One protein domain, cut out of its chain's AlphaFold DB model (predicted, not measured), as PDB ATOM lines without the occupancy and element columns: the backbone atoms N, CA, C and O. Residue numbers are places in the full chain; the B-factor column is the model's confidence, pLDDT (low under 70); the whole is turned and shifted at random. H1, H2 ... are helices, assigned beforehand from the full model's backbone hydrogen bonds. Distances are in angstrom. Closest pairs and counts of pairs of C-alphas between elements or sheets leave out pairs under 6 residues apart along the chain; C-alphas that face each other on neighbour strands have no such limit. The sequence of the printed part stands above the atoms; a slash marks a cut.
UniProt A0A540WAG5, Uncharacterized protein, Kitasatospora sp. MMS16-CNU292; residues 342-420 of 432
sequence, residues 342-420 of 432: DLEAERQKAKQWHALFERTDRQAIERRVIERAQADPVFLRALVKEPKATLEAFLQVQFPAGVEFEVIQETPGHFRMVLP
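AT A GLANCE: This is residues 342 to 420 of the 432 residues of an uncharacterized protein of Kitasatospora sp. MMS16-CNU292 (UniProt A0A540WAG5). Four helices joined by tight links turn a corner at each link: H1, the longest, makes a wide V with H2, and H2, H3 and H4 gather into a cluster in which H3 folds back from H2 and H4 packs on H3. A long tail with no named element, residues 396 to 420, follows H4 and runs out to the end of the domain away from Glu 344, where residues 410 to 415 stick out before the tail folds back. The printed part has 79 residues, with four named helices in the order H1, H2, H3, H4 and no named strand; the class is all helix. It is only just compact, close to loose, with a radius of gyration of the C-alphas of 13.8 A, and its elongated outline spans 45 by 26 by 20 A.

HOW THE PARTS SIT: H1, residues 343 to 359, touches no helix. It meets H2, residues 362 to 375, only through their link, and the two are near each other, with 5 pairs of C-alphas within 10 A. H2 touches H3, residues 377 to 385, only at the corner by their link, and with residues 372 to 374 alone; the closest C-alphas are those of Ala 373 and Leu 380, 4.5 A apart. H2 and H3 run opposite ways at a steep tilt of 56 degrees. H3 touches H4, residues 387 to 395, with the C-alphas of Leu 383 and Thr 390 the closest, 5.4 A apart. H3 and H4 run opposite ways at a steep tilt of 46 degrees. H2 and H4 are near each other, with 8 pairs of C-alphas within 10 A. H1 is apart from H3 and from H4. In H2, H3 and H4 every O i to N i+4 pair is within hydrogen-bond range; in H1 it is 12 of 13.

IN THESE COORDINATES: H1 measures 24.2 A from its first to its last C-alpha, starting from C-alpha 343 at (18.058, 27.821, -33.512). H2 measures 20.1 A and begins at C-alpha 362, at (27.539, 7.755, -46.755). H3 measures 12.4 A. H4 measures 11.9 A and ends at C-alpha 395, at (21.418, 16.730, -52.683).

THE WHOLE: The two C-alphas farthest apart are those of Glu 344 and Gly 413, 45.6 A. Residues 358 to 364, of which 362 to 364 belong to H2, stand free, as do residues 410 to 415. Without these stretches the body spans 36 by 27 by 19 A. The printed part has no cut, and the links between the helices are tight. The mean pLDDT of the printed part is 84.7; residues 342 to 345, residue 347 and residues 419 to 420 are under 70.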
ATOM      1  N   ASP A 342      18.424  31.030 -36.440       60.16
ATOM      2  CA  ASP A 342      17.136  30.586 -35.953       60.16
ATOM      3  C   ASP A 342      17.439  29.180 -35.456       60.16
ATOM      4  O   ASP A 342      17.683  28.270 -36.250       60.16
ATOM      5  N   LEU A 343      17.589  29.048 -34.138       52.00
ATOM      6  CA  LEU A 343      18.058  27.821 -33.512       52.00
ATOM      7  C   LEU A 343      17.117  26.677 -33.874       52.00
ATOM      8  O   LEU A 343      17.564  25.542 -34.021       52.00
ATOM      9  N   GLU A 344      15.835  26.973 -34.096       55.91
ATOM     10  CA  GLU A 344      14.895  25.995 -34.610       55.91
ATOM     11  C   GLU A 344      15.169  25.690 -36.086       55.91
ATOM     12  O   GLU A 344      15.245  24.519 -36.444       55.91
ATOM     13  N   ALA A 345      15.418  26.683 -36.945       69.06
ATOM     14  CA  ALA A 345      15.835  26.422 -38.326       69.06
ATOM     15  C   ALA A 345      17.147  25.623 -38.422       69.06
ATOM     16  O   ALA A 345      17.223  24.693 -39.223       69.06
ATOM     17  N   GLU A 346      18.165  25.910 -37.608       74.75
ATOM     18  CA  GLU A 346      19.406  25.124 -37.563       74.75
ATOM     19  C   GLU A 346      19.172  23.720 -37.001       74.75
ATOM     20  O   GLU A 346      19.679  22.751 -37.570       74.75
ATOM     21  N   ARG A 347      18.321  23.555 -35.979       67.25
ATOM     22  CA  ARG A 347      17.869  22.228 -35.525       67.25
ATOM     23  C   ARG A 347      17.139  21.474 -36.636       67.25
ATOM     24  O   ARG A 347      17.334  20.269 -36.786       67.25
ATOM     25  N   GLN A 348      16.330  22.149 -37.451       73.38
ATOM     26  CA  GLN A 348      15.661  21.535 -38.601       73.38
ATOM     27  C   GLN A 348      16.653  21.153 -39.704       73.38
ATOM     28  O   GLN A 348      16.533  20.059 -40.262       73.38
ATOM     29  N   LYS A 349      17.670  21.977 -39.987       84.19
ATOM     30  CA  LYS A 349      18.772  21.616 -40.897       84.19
ATOM     31  C   LYS A 349      19.546  20.407 -40.374       84.19
ATOM     32  O   LYS A 349      19.810  19.484 -41.139       84.19
ATOM     33  N   ALA A 350      19.829  20.351 -39.071       75.12
ATOM     34  CA  ALA A 350      20.489  19.210 -38.439       75.12
ATOM     35  C   ALA A 350      19.641  17.935 -38.558       75.12
ATOM     36  O   ALA A 350      20.146  16.900 -38.985       75.12
ATOM     37  N   LYS A 351      18.330  18.012 -38.300       75.81
ATOM     38  CA  LYS A 351      17.397  16.888 -38.500       75.81
ATOM     39  C   LYS A 351      17.362  16.413 -39.955       75.81
ATOM     40  O   LYS A 351      17.408  15.211 -40.202       75.81
ATOM     41  N   GLN A 352      17.306  17.327 -40.927       82.31
ATOM     42  CA  GLN A 352      17.330  16.977 -42.355       82.31
ATOM     43  C   GLN A 352      18.655  16.325 -42.764       82.31
ATOM     44  O   GLN A 352      18.660  15.349 -43.518       82.31
ATOM     45  N   TRP A 353      19.766  16.836 -42.235       84.62
ATOM     46  CA  TRP A 353      21.098  16.276 -42.416       84.62
ATOM     47  C   TRP A 353      21.211  14.861 -41.841       84.62
ATOM     48  O   TRP A 353      21.614  13.948 -42.558       84.62
ATOM     49  N   HIS A 354      20.779  14.628 -40.600       77.38
ATOM     50  CA  HIS A 354      20.775  13.290 -39.998       77.38
ATOM     51  C   HIS A 354      19.852  12.321 -40.749       77.38
ATOM     52  O   HIS A 354      20.271  11.214 -41.097       77.38
ATOM     53  N   ALA A 355      18.647  12.764 -41.122       81.31
ATOM     54  CA  ALA A 355      17.699  11.961 -41.893       81.31
ATOM     55  C   ALA A 355      18.251  11.524 -43.264       81.31
ATOM     56  O   ALA A 355      17.858  10.475 -43.789       81.31
ATOM     57  N   LEU A 356      19.166  12.300 -43.863       81.81
ATOM     58  CA  LEU A 356      19.851  11.916 -45.097       81.81
ATOM     59  C   LEU A 356      20.712  10.657 -44.890       81.81
ATOM     60  O   LEU A 356      20.651   9.756 -45.732       81.81
ATOM     61  N   PHE A 357      21.448  10.563 -43.777       78.31
ATOM     62  CA  PHE A 357      22.313   9.415 -43.462       78.31
ATOM     63  C   PHE A 357      21.573   8.213 -42.890       78.31
ATOM     64  O   PHE A 357      21.990   7.081 -43.114       78.31
ATOM     65  N   GLU A 358      20.444   8.426 -42.219       73.75
ATOM     66  CA  GLU A 358      19.575   7.321 -41.798       73.75
ATOM     67  C   GLU A 358      19.001   6.560 -43.001       73.75
ATOM     68  O   GLU A 358      18.834   5.339 -42.973       73.75
ATOM     69  N   ARG A 359      18.692   7.289 -44.083       75.69
ATOM     70  CA  ARG A 359      18.062   6.733 -45.291       75.69
ATOM     71  C   ARG A 359      19.069   6.301 -46.348       75.69
ATOM     72  O   ARG A 359      18.754   5.426 -47.156       75.69
ATOM     73  N   THR A 360      20.246   6.922 -46.374       77.44
ATOM     74  CA  THR A 360      21.245   6.723 -47.425       77.44
ATOM     75  C   THR A 360      22.626   6.552 -46.818       77.44
ATOM     76  O   THR A 360      23.125   7.433 -46.130       77.44
ATOM     77  N   ASP A 361      23.277   5.436 -47.140       82.75
ATOM     78  CA  ASP A 361      24.656   5.198 -46.727       82.75
ATOM     79  C   ASP A 361      25.603   6.290 -47.260       82.75
ATOM     80  O   ASP A 361      25.509   6.712 -48.421       82.75
ATOM     81  N   ARG A 362      26.555   6.715 -46.424       82.81
ATOM     82  CA  ARG A 362      27.539   7.755 -46.755       82.81
ATOM     83  C   ARG A 362      28.285   7.429 -48.051       82.81
ATOM     84  O   ARG A 362      28.424   8.304 -48.905       82.81
ATOM     85  N   GLN A 363      28.691   6.173 -48.255       83.44
ATOM     86  CA  GLN A 363      29.427   5.773 -49.463       83.44
ATOM     87  C   GLN A 363      28.566   5.874 -50.731       83.44
ATOM     88  O   GLN A 363      29.084   6.043 -51.837       83.44
ATOM     89  N   ALA A 364      27.242   5.755 -50.608       86.31
ATOM     90  CA  ALA A 364      26.330   5.950 -51.730       86.31
ATOM     91  C   ALA A 364      26.204   7.436 -52.102       86.31
ATOM     92  O   ALA A 364      26.159   7.761 -53.291       86.31
ATOM     93  N   ILE A 365      26.199   8.336 -51.115       88.81
ATOM     94  CA  ILE A 365      26.213   9.789 -51.342       88.81
ATOM     95  C   ILE A 365      27.530  10.205 -52.007       88.81
ATOM     96  O   ILE A 365      27.501  10.839 -53.061       88.81
ATOM     97  N   GLU A 366      28.672   9.785 -51.452       90.19
ATOM     98  CA  GLU A 366      30.003  10.090 -51.997       90.19
ATOM     99  C   GLU A 366      30.128   9.643 -53.457       90.19
ATOM    100  O   GLU A 366      30.532  10.415 -54.327       90.19
ATOM    101  N   ARG A 367      29.685   8.421 -53.765       91.50
ATOM    102  CA  ARG A 367      29.694   7.890 -55.132       91.50
ATOM    103  C   ARG A 367      28.868   8.733 -56.098       91.50
ATOM    104  O   ARG A 367      29.348   9.030 -57.185       91.50
ATOM    105  N   ARG A 368      27.666   9.166 -55.703       94.81
ATOM    106  CA  ARG A 368      26.813  10.030 -56.541       94.81
ATOM    107  C   ARG A 368      27.469  11.380 -56.824       94.81
ATOM    108  O   ARG A 368      27.368  11.878 -57.943       94.81
ATOM    109  N   VAL A 369      28.136  11.964 -55.828       95.44
ATOM    110  CA  VAL A 369      28.878  13.224 -55.985       95.44
ATOM    111  C   VAL A 369      30.058  13.032 -56.941       95.44
ATOM    112  O   VAL A 369      30.228  13.832 -57.860       95.44
ATOM    113  N   ILE A 370      30.822  11.945 -56.787       93.88
ATOM    114  CA  ILE A 370      31.950  11.604 -57.667       93.88
ATOM    115  C   ILE A 370      31.474  11.382 -59.106       93.88
ATOM    116  O   ILE A 370      32.023  11.977 -60.032       93.88
ATOM    117  N   GLU A 371      30.433  10.571 -59.308       94.62
ATOM    118  CA  GLU A 371      29.849  10.310 -60.628       94.62
ATOM    119  C   GLU A 371      29.379  11.609 -61.290       94.62
ATOM    120  O   GLU A 371      29.644  11.843 -62.473       94.62
ATOM    121  N   ARG A 372      28.735  12.502 -60.523       96.75
ATOM    122  CA  ARG A 372      28.309  13.806 -61.033       96.75
ATOM    123  C   ARG A 372      29.498  14.687 -61.409       96.75
ATOM    124  O   ARG A 372      29.471  15.287 -62.478       96.75
ATOM    125  N   ALA A 373      30.537  14.739 -60.583       95.50
ATOM    126  CA  ALA A 373      31.744  15.521 -60.848       95.50
ATOM    127  C   ALA A 373      32.540  15.016 -62.059       95.50
ATOM    128  O   ALA A 373      33.110  15.816 -62.797       95.50
ATOM    129  N   GLN A 374      32.537  13.706 -62.310       93.38
ATOM    130  CA  GLN A 374      33.140  13.124 -63.510       93.38
ATOM    131  C   GLN A 374      32.332  13.432 -64.775       93.38
ATOM    132  O   GLN A 374      32.911  13.700 -65.827       93.38
ATOM    133  N   ALA A 375      31.000  13.395 -64.683       94.62
ATOM    134  CA  ALA A 375      30.112  13.628 -65.820       94.62
ATOM    135  C   ALA A 375      29.928  15.119 -66.160       94.62
ATOM    136  O   ALA A 375      29.607  15.450 -67.303       94.62
ATOM    137  N   ASP A 376      30.111  16.014 -65.188       96.31
ATOM    138  CA  ASP A 376      29.833  17.444 -65.312       96.31
ATOM    139  C   ASP A 376      31.022  18.299 -64.814       96.31
ATOM    140  O   ASP A 376      31.151  18.586 -63.620       96.31
ATOM    141  N   PRO A 377      31.885  18.777 -65.732       92.00
ATOM    142  CA  PRO A 377      33.017  19.642 -65.390       92.00
ATOM    143  C   PRO A 377      32.626  21.020 -64.832       92.00
ATOM    144  O   PRO A 377      33.471  21.720 -64.266       92.00
ATOM    145  N   VAL A 378      31.383  21.474 -65.032       93.81
ATOM    146  CA  VAL A 378      30.880  22.704 -64.397       93.81
ATOM    147  C   VAL A 378      30.578  22.416 -62.933       93.81
ATOM    148  O   VAL A 378      31.033  23.169 -62.073       93.81
ATOM    149  N   PHE A 379      29.917  21.291 -62.652       96.00
ATOM    150  CA  PHE A 379      29.683  20.822 -61.288       96.00
ATOM    151  C   PHE A 379      30.990  20.609 -60.520       96.00
ATOM    152  O   PHE A 379      31.108  21.107 -59.410       96.00
ATOM    153  N   LEU A 380      32.003  19.960 -61.110       94.12
ATOM    154  CA  LEU A 380      33.305  19.776 -60.448       94.12
ATOM    155  C   LEU A 380      33.964  21.113 -60.070       94.12
ATOM    156  O   LEU A 380      34.484  21.255 -58.967       94.12
ATOM    157  N   ARG A 381      33.932  22.110 -60.965       88.62
ATOM    158  CA  ARG A 381      34.493  23.440 -60.672       88.62
ATOM    159  C   ARG A 381      33.727  24.160 -59.565       88.62
ATOM    160  O   ARG A 381      34.361  24.799 -58.732       88.62
ATOM    161  N   ALA A 382      32.399  24.054 -59.555       90.31
ATOM    162  CA  ALA A 382      31.571  24.601 -58.482       90.31
ATOM    163  C   ALA A 382      31.852  23.889 -57.152       90.31
ATOM    164  O   ALA A 382      32.089  24.551 -56.151       90.31
ATOM    165  N   LEU A 383      31.956  22.558 -57.171       95.19
ATOM    166  CA  LEU A 383      32.215  21.731 -55.997       95.19
ATOM    167  C   LEU A 383      33.563  22.054 -55.342       95.19
ATOM    168  O   LEU A 383      33.653  22.076 -54.125       95.19
ATOM    169  N   VAL A 384      34.603  22.339 -56.128       91.12
ATOM    170  CA  VAL A 384      35.913  22.751 -55.592       91.12
ATOM    171  C   VAL A 384      35.884  24.178 -55.035       91.12
ATOM    172  O   VAL A 384      36.575  24.467 -54.064       91.12
ATOM    173  N   LYS A 385      35.118  25.087 -55.652       86.25
ATOM    174  CA  LYS A 385      35.096  26.509 -55.277       86.25
ATOM    175  C   LYS A 385      34.169  26.799 -54.090       86.25
ATOM    176  O   LYS A 385      34.521  27.584 -53.221       86.25
ATOM    177  N   GLU A 386      32.981  26.205 -54.095       90.94
ATOM    178  CA  GLU A 386      31.878  26.446 -53.158       90.94
ATOM    179  C   GLU A 386      31.236  25.091 -52.786       90.94
ATOM    180  O   GLU A 386      30.124  24.776 -53.233       90.94
ATOM    181  N   PRO A 387      31.944  24.239 -52.016       94.75
ATOM    182  CA  PRO A 387      31.560  22.844 -51.804       94.75
ATOM    183  C   PRO A 387      30.203  22.697 -51.116       94.75
ATOM    184  O   PRO A 387      29.359  21.943 -51.597       94.75
ATOM    185  N   LYS A 388      29.967  23.469 -50.048       92.50
ATOM    186  CA  LYS A 388      28.718  23.455 -49.276       92.50
ATOM    187  C   LYS A 388      27.512  23.770 -50.166       92.50
ATOM    188  O   LYS A 388      26.680  22.898 -50.387       92.50
ATOM    189  N   ALA A 389      27.489  24.953 -50.785       92.56
ATOM    190  CA  ALA A 389      26.391  25.385 -51.655       92.56
ATOM    191  C   ALA A 389      26.159  24.433 -52.846       92.56
ATOM    192  O   ALA A 389      25.020  24.143 -53.218       92.56
ATOM    193  N   THR A 390      27.237  23.902 -53.432       94.94
ATOM    194  CA  THR A 390      27.142  22.949 -54.548       94.94
ATOM    195  C   THR A 390      26.491  21.633 -54.119       94.94
ATOM    196  O   THR A 390      25.665  21.080 -54.852       94.94
ATOM    197  N   LEU A 391      26.846  21.126 -52.937       95.38
ATOM    198  CA  LEU A 391      26.280  19.900 -52.383       95.38
ATOM    199  C   LEU A 391      24.828  20.090 -51.933       95.38
ATOM    200  O   LEU A 391      24.019  19.200 -52.190       95.38
ATOM    201  N   GLU A 392      24.466  21.241 -51.360       94.56
ATOM    202  CA  GLU A 392      23.077  21.544 -50.981       94.56
ATOM    203  C   GLU A 392      22.161  21.544 -52.204       94.56
ATOM    204  O   GLU A 392      21.120  20.884 -52.221       94.56
ATOM    205  N   ALA A 393      22.591  22.211 -53.280       95.38
ATOM    206  CA  ALA A 393      21.846  22.255 -54.533       95.38
ATOM    207  C   ALA A 393      21.701  20.866 -55.180       95.38
ATOM    208  O   ALA A 393      20.660  20.548 -55.759       95.38
ATOM    209  N   PHE A 394      22.738  20.028 -55.092       96.25
ATOM    210  CA  PHE A 394      22.742  18.699 -55.702       96.25
ATOM    211  C   PHE A 394      21.954  17.658 -54.906       96.25
ATOM    212  O   PHE A 394      21.251  16.834 -55.497       96.25
ATOM    213  N   LEU A 395      22.077  17.678 -53.579       94.00
ATOM    214  CA  LEU A 395      21.418  16.730 -52.683       94.00
ATOM    215  C   LEU A 395      20.020  17.197 -52.263       94.00
ATOM    216  O   LEU A 395      19.255  16.375 -51.767       94.00
ATOM    217  N   GLN A 396      19.675  18.464 -52.526       94.25
ATOM    218  CA  GLN A 396      18.421  19.106 -52.121       94.25
ATOM    219  C   GLN A 396      18.210  19.057 -50.601       94.25
ATOM    220  O   GLN A 396      17.105  18.816 -50.120       94.25
ATOM    221  N   VAL A 397      19.294  19.269 -49.853       90.88
ATOM    222  CA  VAL A 397      19.332  19.297 -48.385       90.88
ATOM    223  C   VAL A 397      20.073  20.558 -47.968       90.88
ATOM    224  O   VAL A 397      21.026  20.938 -48.636       90.88
ATOM    225  N   GLN A 398      19.637  21.204 -46.890       90.12
ATOM    226  CA  GLN A 398      20.384  22.299 -46.270       90.12
ATOM    227  C   GLN A 398      21.296  21.740 -45.181       90.12
ATOM    228  O   GLN A 398      20.868  20.895 -44.393       90.12
ATOM    229  N   PHE A 399      22.540  22.206 -45.125       88.69
ATOM    230  CA  PHE A 399      23.486  21.783 -44.099       88.69
ATOM    231  C   PHE A 399      23.503  22.771 -42.930       88.69
ATOM    232  O   PHE A 399      23.417  23.982 -43.157       88.69
ATOM    233  N   PRO A 400      23.678  22.287 -41.689       83.19
ATOM    234  CA  PRO A 400      23.871  23.163 -40.540       83.19
ATOM    235  C   PRO A 400      25.075  24.092 -40.718       83.19
ATOM    236  O   PRO A 400      26.051  23.742 -41.396       83.19
ATOM    237  N   ALA A 401      25.036  25.269 -40.096       74.06
ATOM    238  CA  ALA A 401      26.097  26.273 -40.171       74.06
ATOM    239  C   ALA A 401      27.471  25.691 -39.789       74.06
ATOM    240  O   ALA A 401      28.420  25.869 -40.549       74.06
ATOM    241  N   GLY A 402      27.530  24.890 -38.720       72.38
ATOM    242  CA  GLY A 402      28.755  24.255 -38.213       72.38
ATOM    243  C   GLY A 402      29.301  23.073 -39.026       72.38
ATOM    244  O   GLY A 402      30.338  22.525 -38.667       72.38
ATOM    245  N   VAL A 403      28.641  22.645 -40.112       80.62
ATOM    246  CA  VAL A 403      29.193  21.605 -40.998       80.62
ATOM    247  C   VAL A 403      30.098  22.243 -42.048       80.62
ATOM    248  O   VAL A 403      29.637  23.005 -42.910       80.62
ATOM    249  N   GLU A 404      31.377  21.877 -41.995       79.50
ATOM    250  CA  GLU A 404      32.400  22.264 -42.962       79.50
ATOM    251  C   GLU A 404      32.603  21.196 -44.044       79.50
ATOM    252  O   GLU A 404      32.481  19.994 -43.807       79.50
ATOM    253  N   PHE A 405      32.933  21.647 -45.257       86.94
ATOM    254  CA  PHE A 405      33.208  20.773 -46.394       86.94
ATOM    255  C   PHE A 405      34.549  21.131 -47.021       86.94
ATOM    256  O   PHE A 405      34.719  22.227 -47.553       86.94
ATOM    257  N   GLU A 406      35.464  20.166 -47.045       86.75
ATOM    258  CA  GLU A 406      36.717  20.251 -47.787       86.75
ATOM    259  C   GLU A 406      36.672  19.298 -48.989       86.75
ATOM    260  O   GLU A 406      36.331  18.120 -48.860       86.75
ATOM    261  N   VAL A 407      37.018  19.801 -50.178       89.88
ATOM    262  CA  VAL A 407      37.081  18.998 -51.406       89.88
ATOM    263  C   VAL A 407      38.522  18.919 -51.877       89.88
ATOM    264  O   VAL A 407      39.095  19.893 -52.359       89.88
ATOM    265  N   ILE A 408      39.093  17.720 -51.783       85.56
ATOM    266  CA  ILE A 408      40.461  17.444 -52.217       85.56
ATOM    267  C   ILE A 408      40.417  16.619 -53.502       85.56
ATOM    268  O   ILE A 408      39.902  15.502 -53.525       85.56
ATOM    269  N   GLN A 409      40.988  17.157 -54.580       86.25
ATOM    270  CA  GLN A 409      41.125  16.437 -55.843       86.25
ATOM    271  C   GLN A 409      42.452  15.672 -55.881       86.25
ATOM    272  O   GLN A 409      43.530  16.261 -55.769       86.25
ATOM    273  N   GLU A 410      42.387  14.356 -56.078       85.75
ATOM    274  CA  GLU A 410      43.589  13.543 -56.267       85.75
ATOM    275  C   GLU A 410      44.277  13.859 -57.602       85.75
ATOM    276  O   GLU A 410      43.636  14.093 -58.631       85.75
ATOM    277  N   THR A 411      45.609  13.835 -57.595       85.62
ATOM    278  CA  THR A 411      46.446  13.975 -58.794       85.62
ATOM    279  C   THR A 411      47.382  12.771 -58.908       85.62
ATOM    280  O   THR A 411      47.658  12.119 -57.897       85.62
ATOM    281  N   PRO A 412      47.884  12.431 -60.113       87.44
ATOM    282  CA  PRO A 412      48.802  11.307 -60.270       87.44
ATOM    283  C   PRO A 412      49.993  11.409 -59.302       87.44
ATOM    284  O   PRO A 412      50.761  12.365 -59.358       87.44
ATOM    285  N   GLY A 413      50.140  10.420 -58.414       81.56
ATOM    286  CA  GLY A 413      51.200  10.375 -57.398       81.56
ATOM    287  C   GLY A 413      50.817  10.913 -56.013       81.56
ATOM    288  O   GLY A 413      51.602  10.750 -55.083       81.56
ATOM    289  N   HIS A 414      49.620  11.486 -55.843       77.06
ATOM    290  CA  HIS A 414      49.107  11.985 -54.562       77.06
ATOM    291  C   HIS A 414      47.760  11.336 -54.228       77.06
ATOM    292  O   HIS A 414      46.705  11.844 -54.605       77.06
ATOM    293  N   PHE A 415      47.821  10.227 -53.493       83.38
ATOM    294  CA  PHE A 415      46.647   9.541 -52.957       83.38
ATOM    295  C   PHE A 415      46.279  10.103 -51.588       83.38
ATOM    296  O   PHE A 415      47.160  10.391 -50.768       83.38
ATOM    297  N   ARG A 416      44.983  10.258 -51.336       81.81
ATOM    298  CA  ARG A 416      44.440  10.732 -50.064       81.81
ATOM    299  C   ARG A 416      43.523   9.662 -49.488       81.81
ATOM    300  O   ARG A 416      42.810   8.975 -50.205       81.81
ATOM    301  N   MET A 417      43.567   9.503 -48.171       79.25
ATOM    302  CA  MET A 417      42.726   8.555 -47.452       79.25
ATOM    303  C   MET A 417      41.949   9.324 -46.398       79.25
ATOM    304  O   MET A 417      42.548  10.005 -45.570       79.25
ATOM    305  N   VAL A 418      40.627   9.207 -46.443       78.69
ATOM    306  CA  VAL A 418      39.745   9.736 -45.407       78.69
ATOM    307  C   VAL A 418      39.512   8.619 -44.400       78.69
ATOM    308  O   VAL A 418      39.007   7.555 -44.759       78.69
ATOM    309  N   LEU A 419      39.906   8.847 -43.149       67.56
ATOM    310  CA  LEU A 419      39.598   7.956 -42.037       67.56
ATOM    311  C   LEU A 419      38.315   8.472 -41.374       67.56
ATOM    312  O   LEU A 419      38.354   9.533 -40.754       67.56
ATOM    313  N   PRO A 420      37.165   7.799 -41.545       66.38
ATOM    314  CA  PRO A 420      35.934   8.251 -40.918       66.38
ATOM    315  C   PRO A 420      36.024   8.089 -39.396       66.38
ATOM    316  O   PRO A 420      36.535   7.083 -38.903       66.38
TER     317      PRO A 420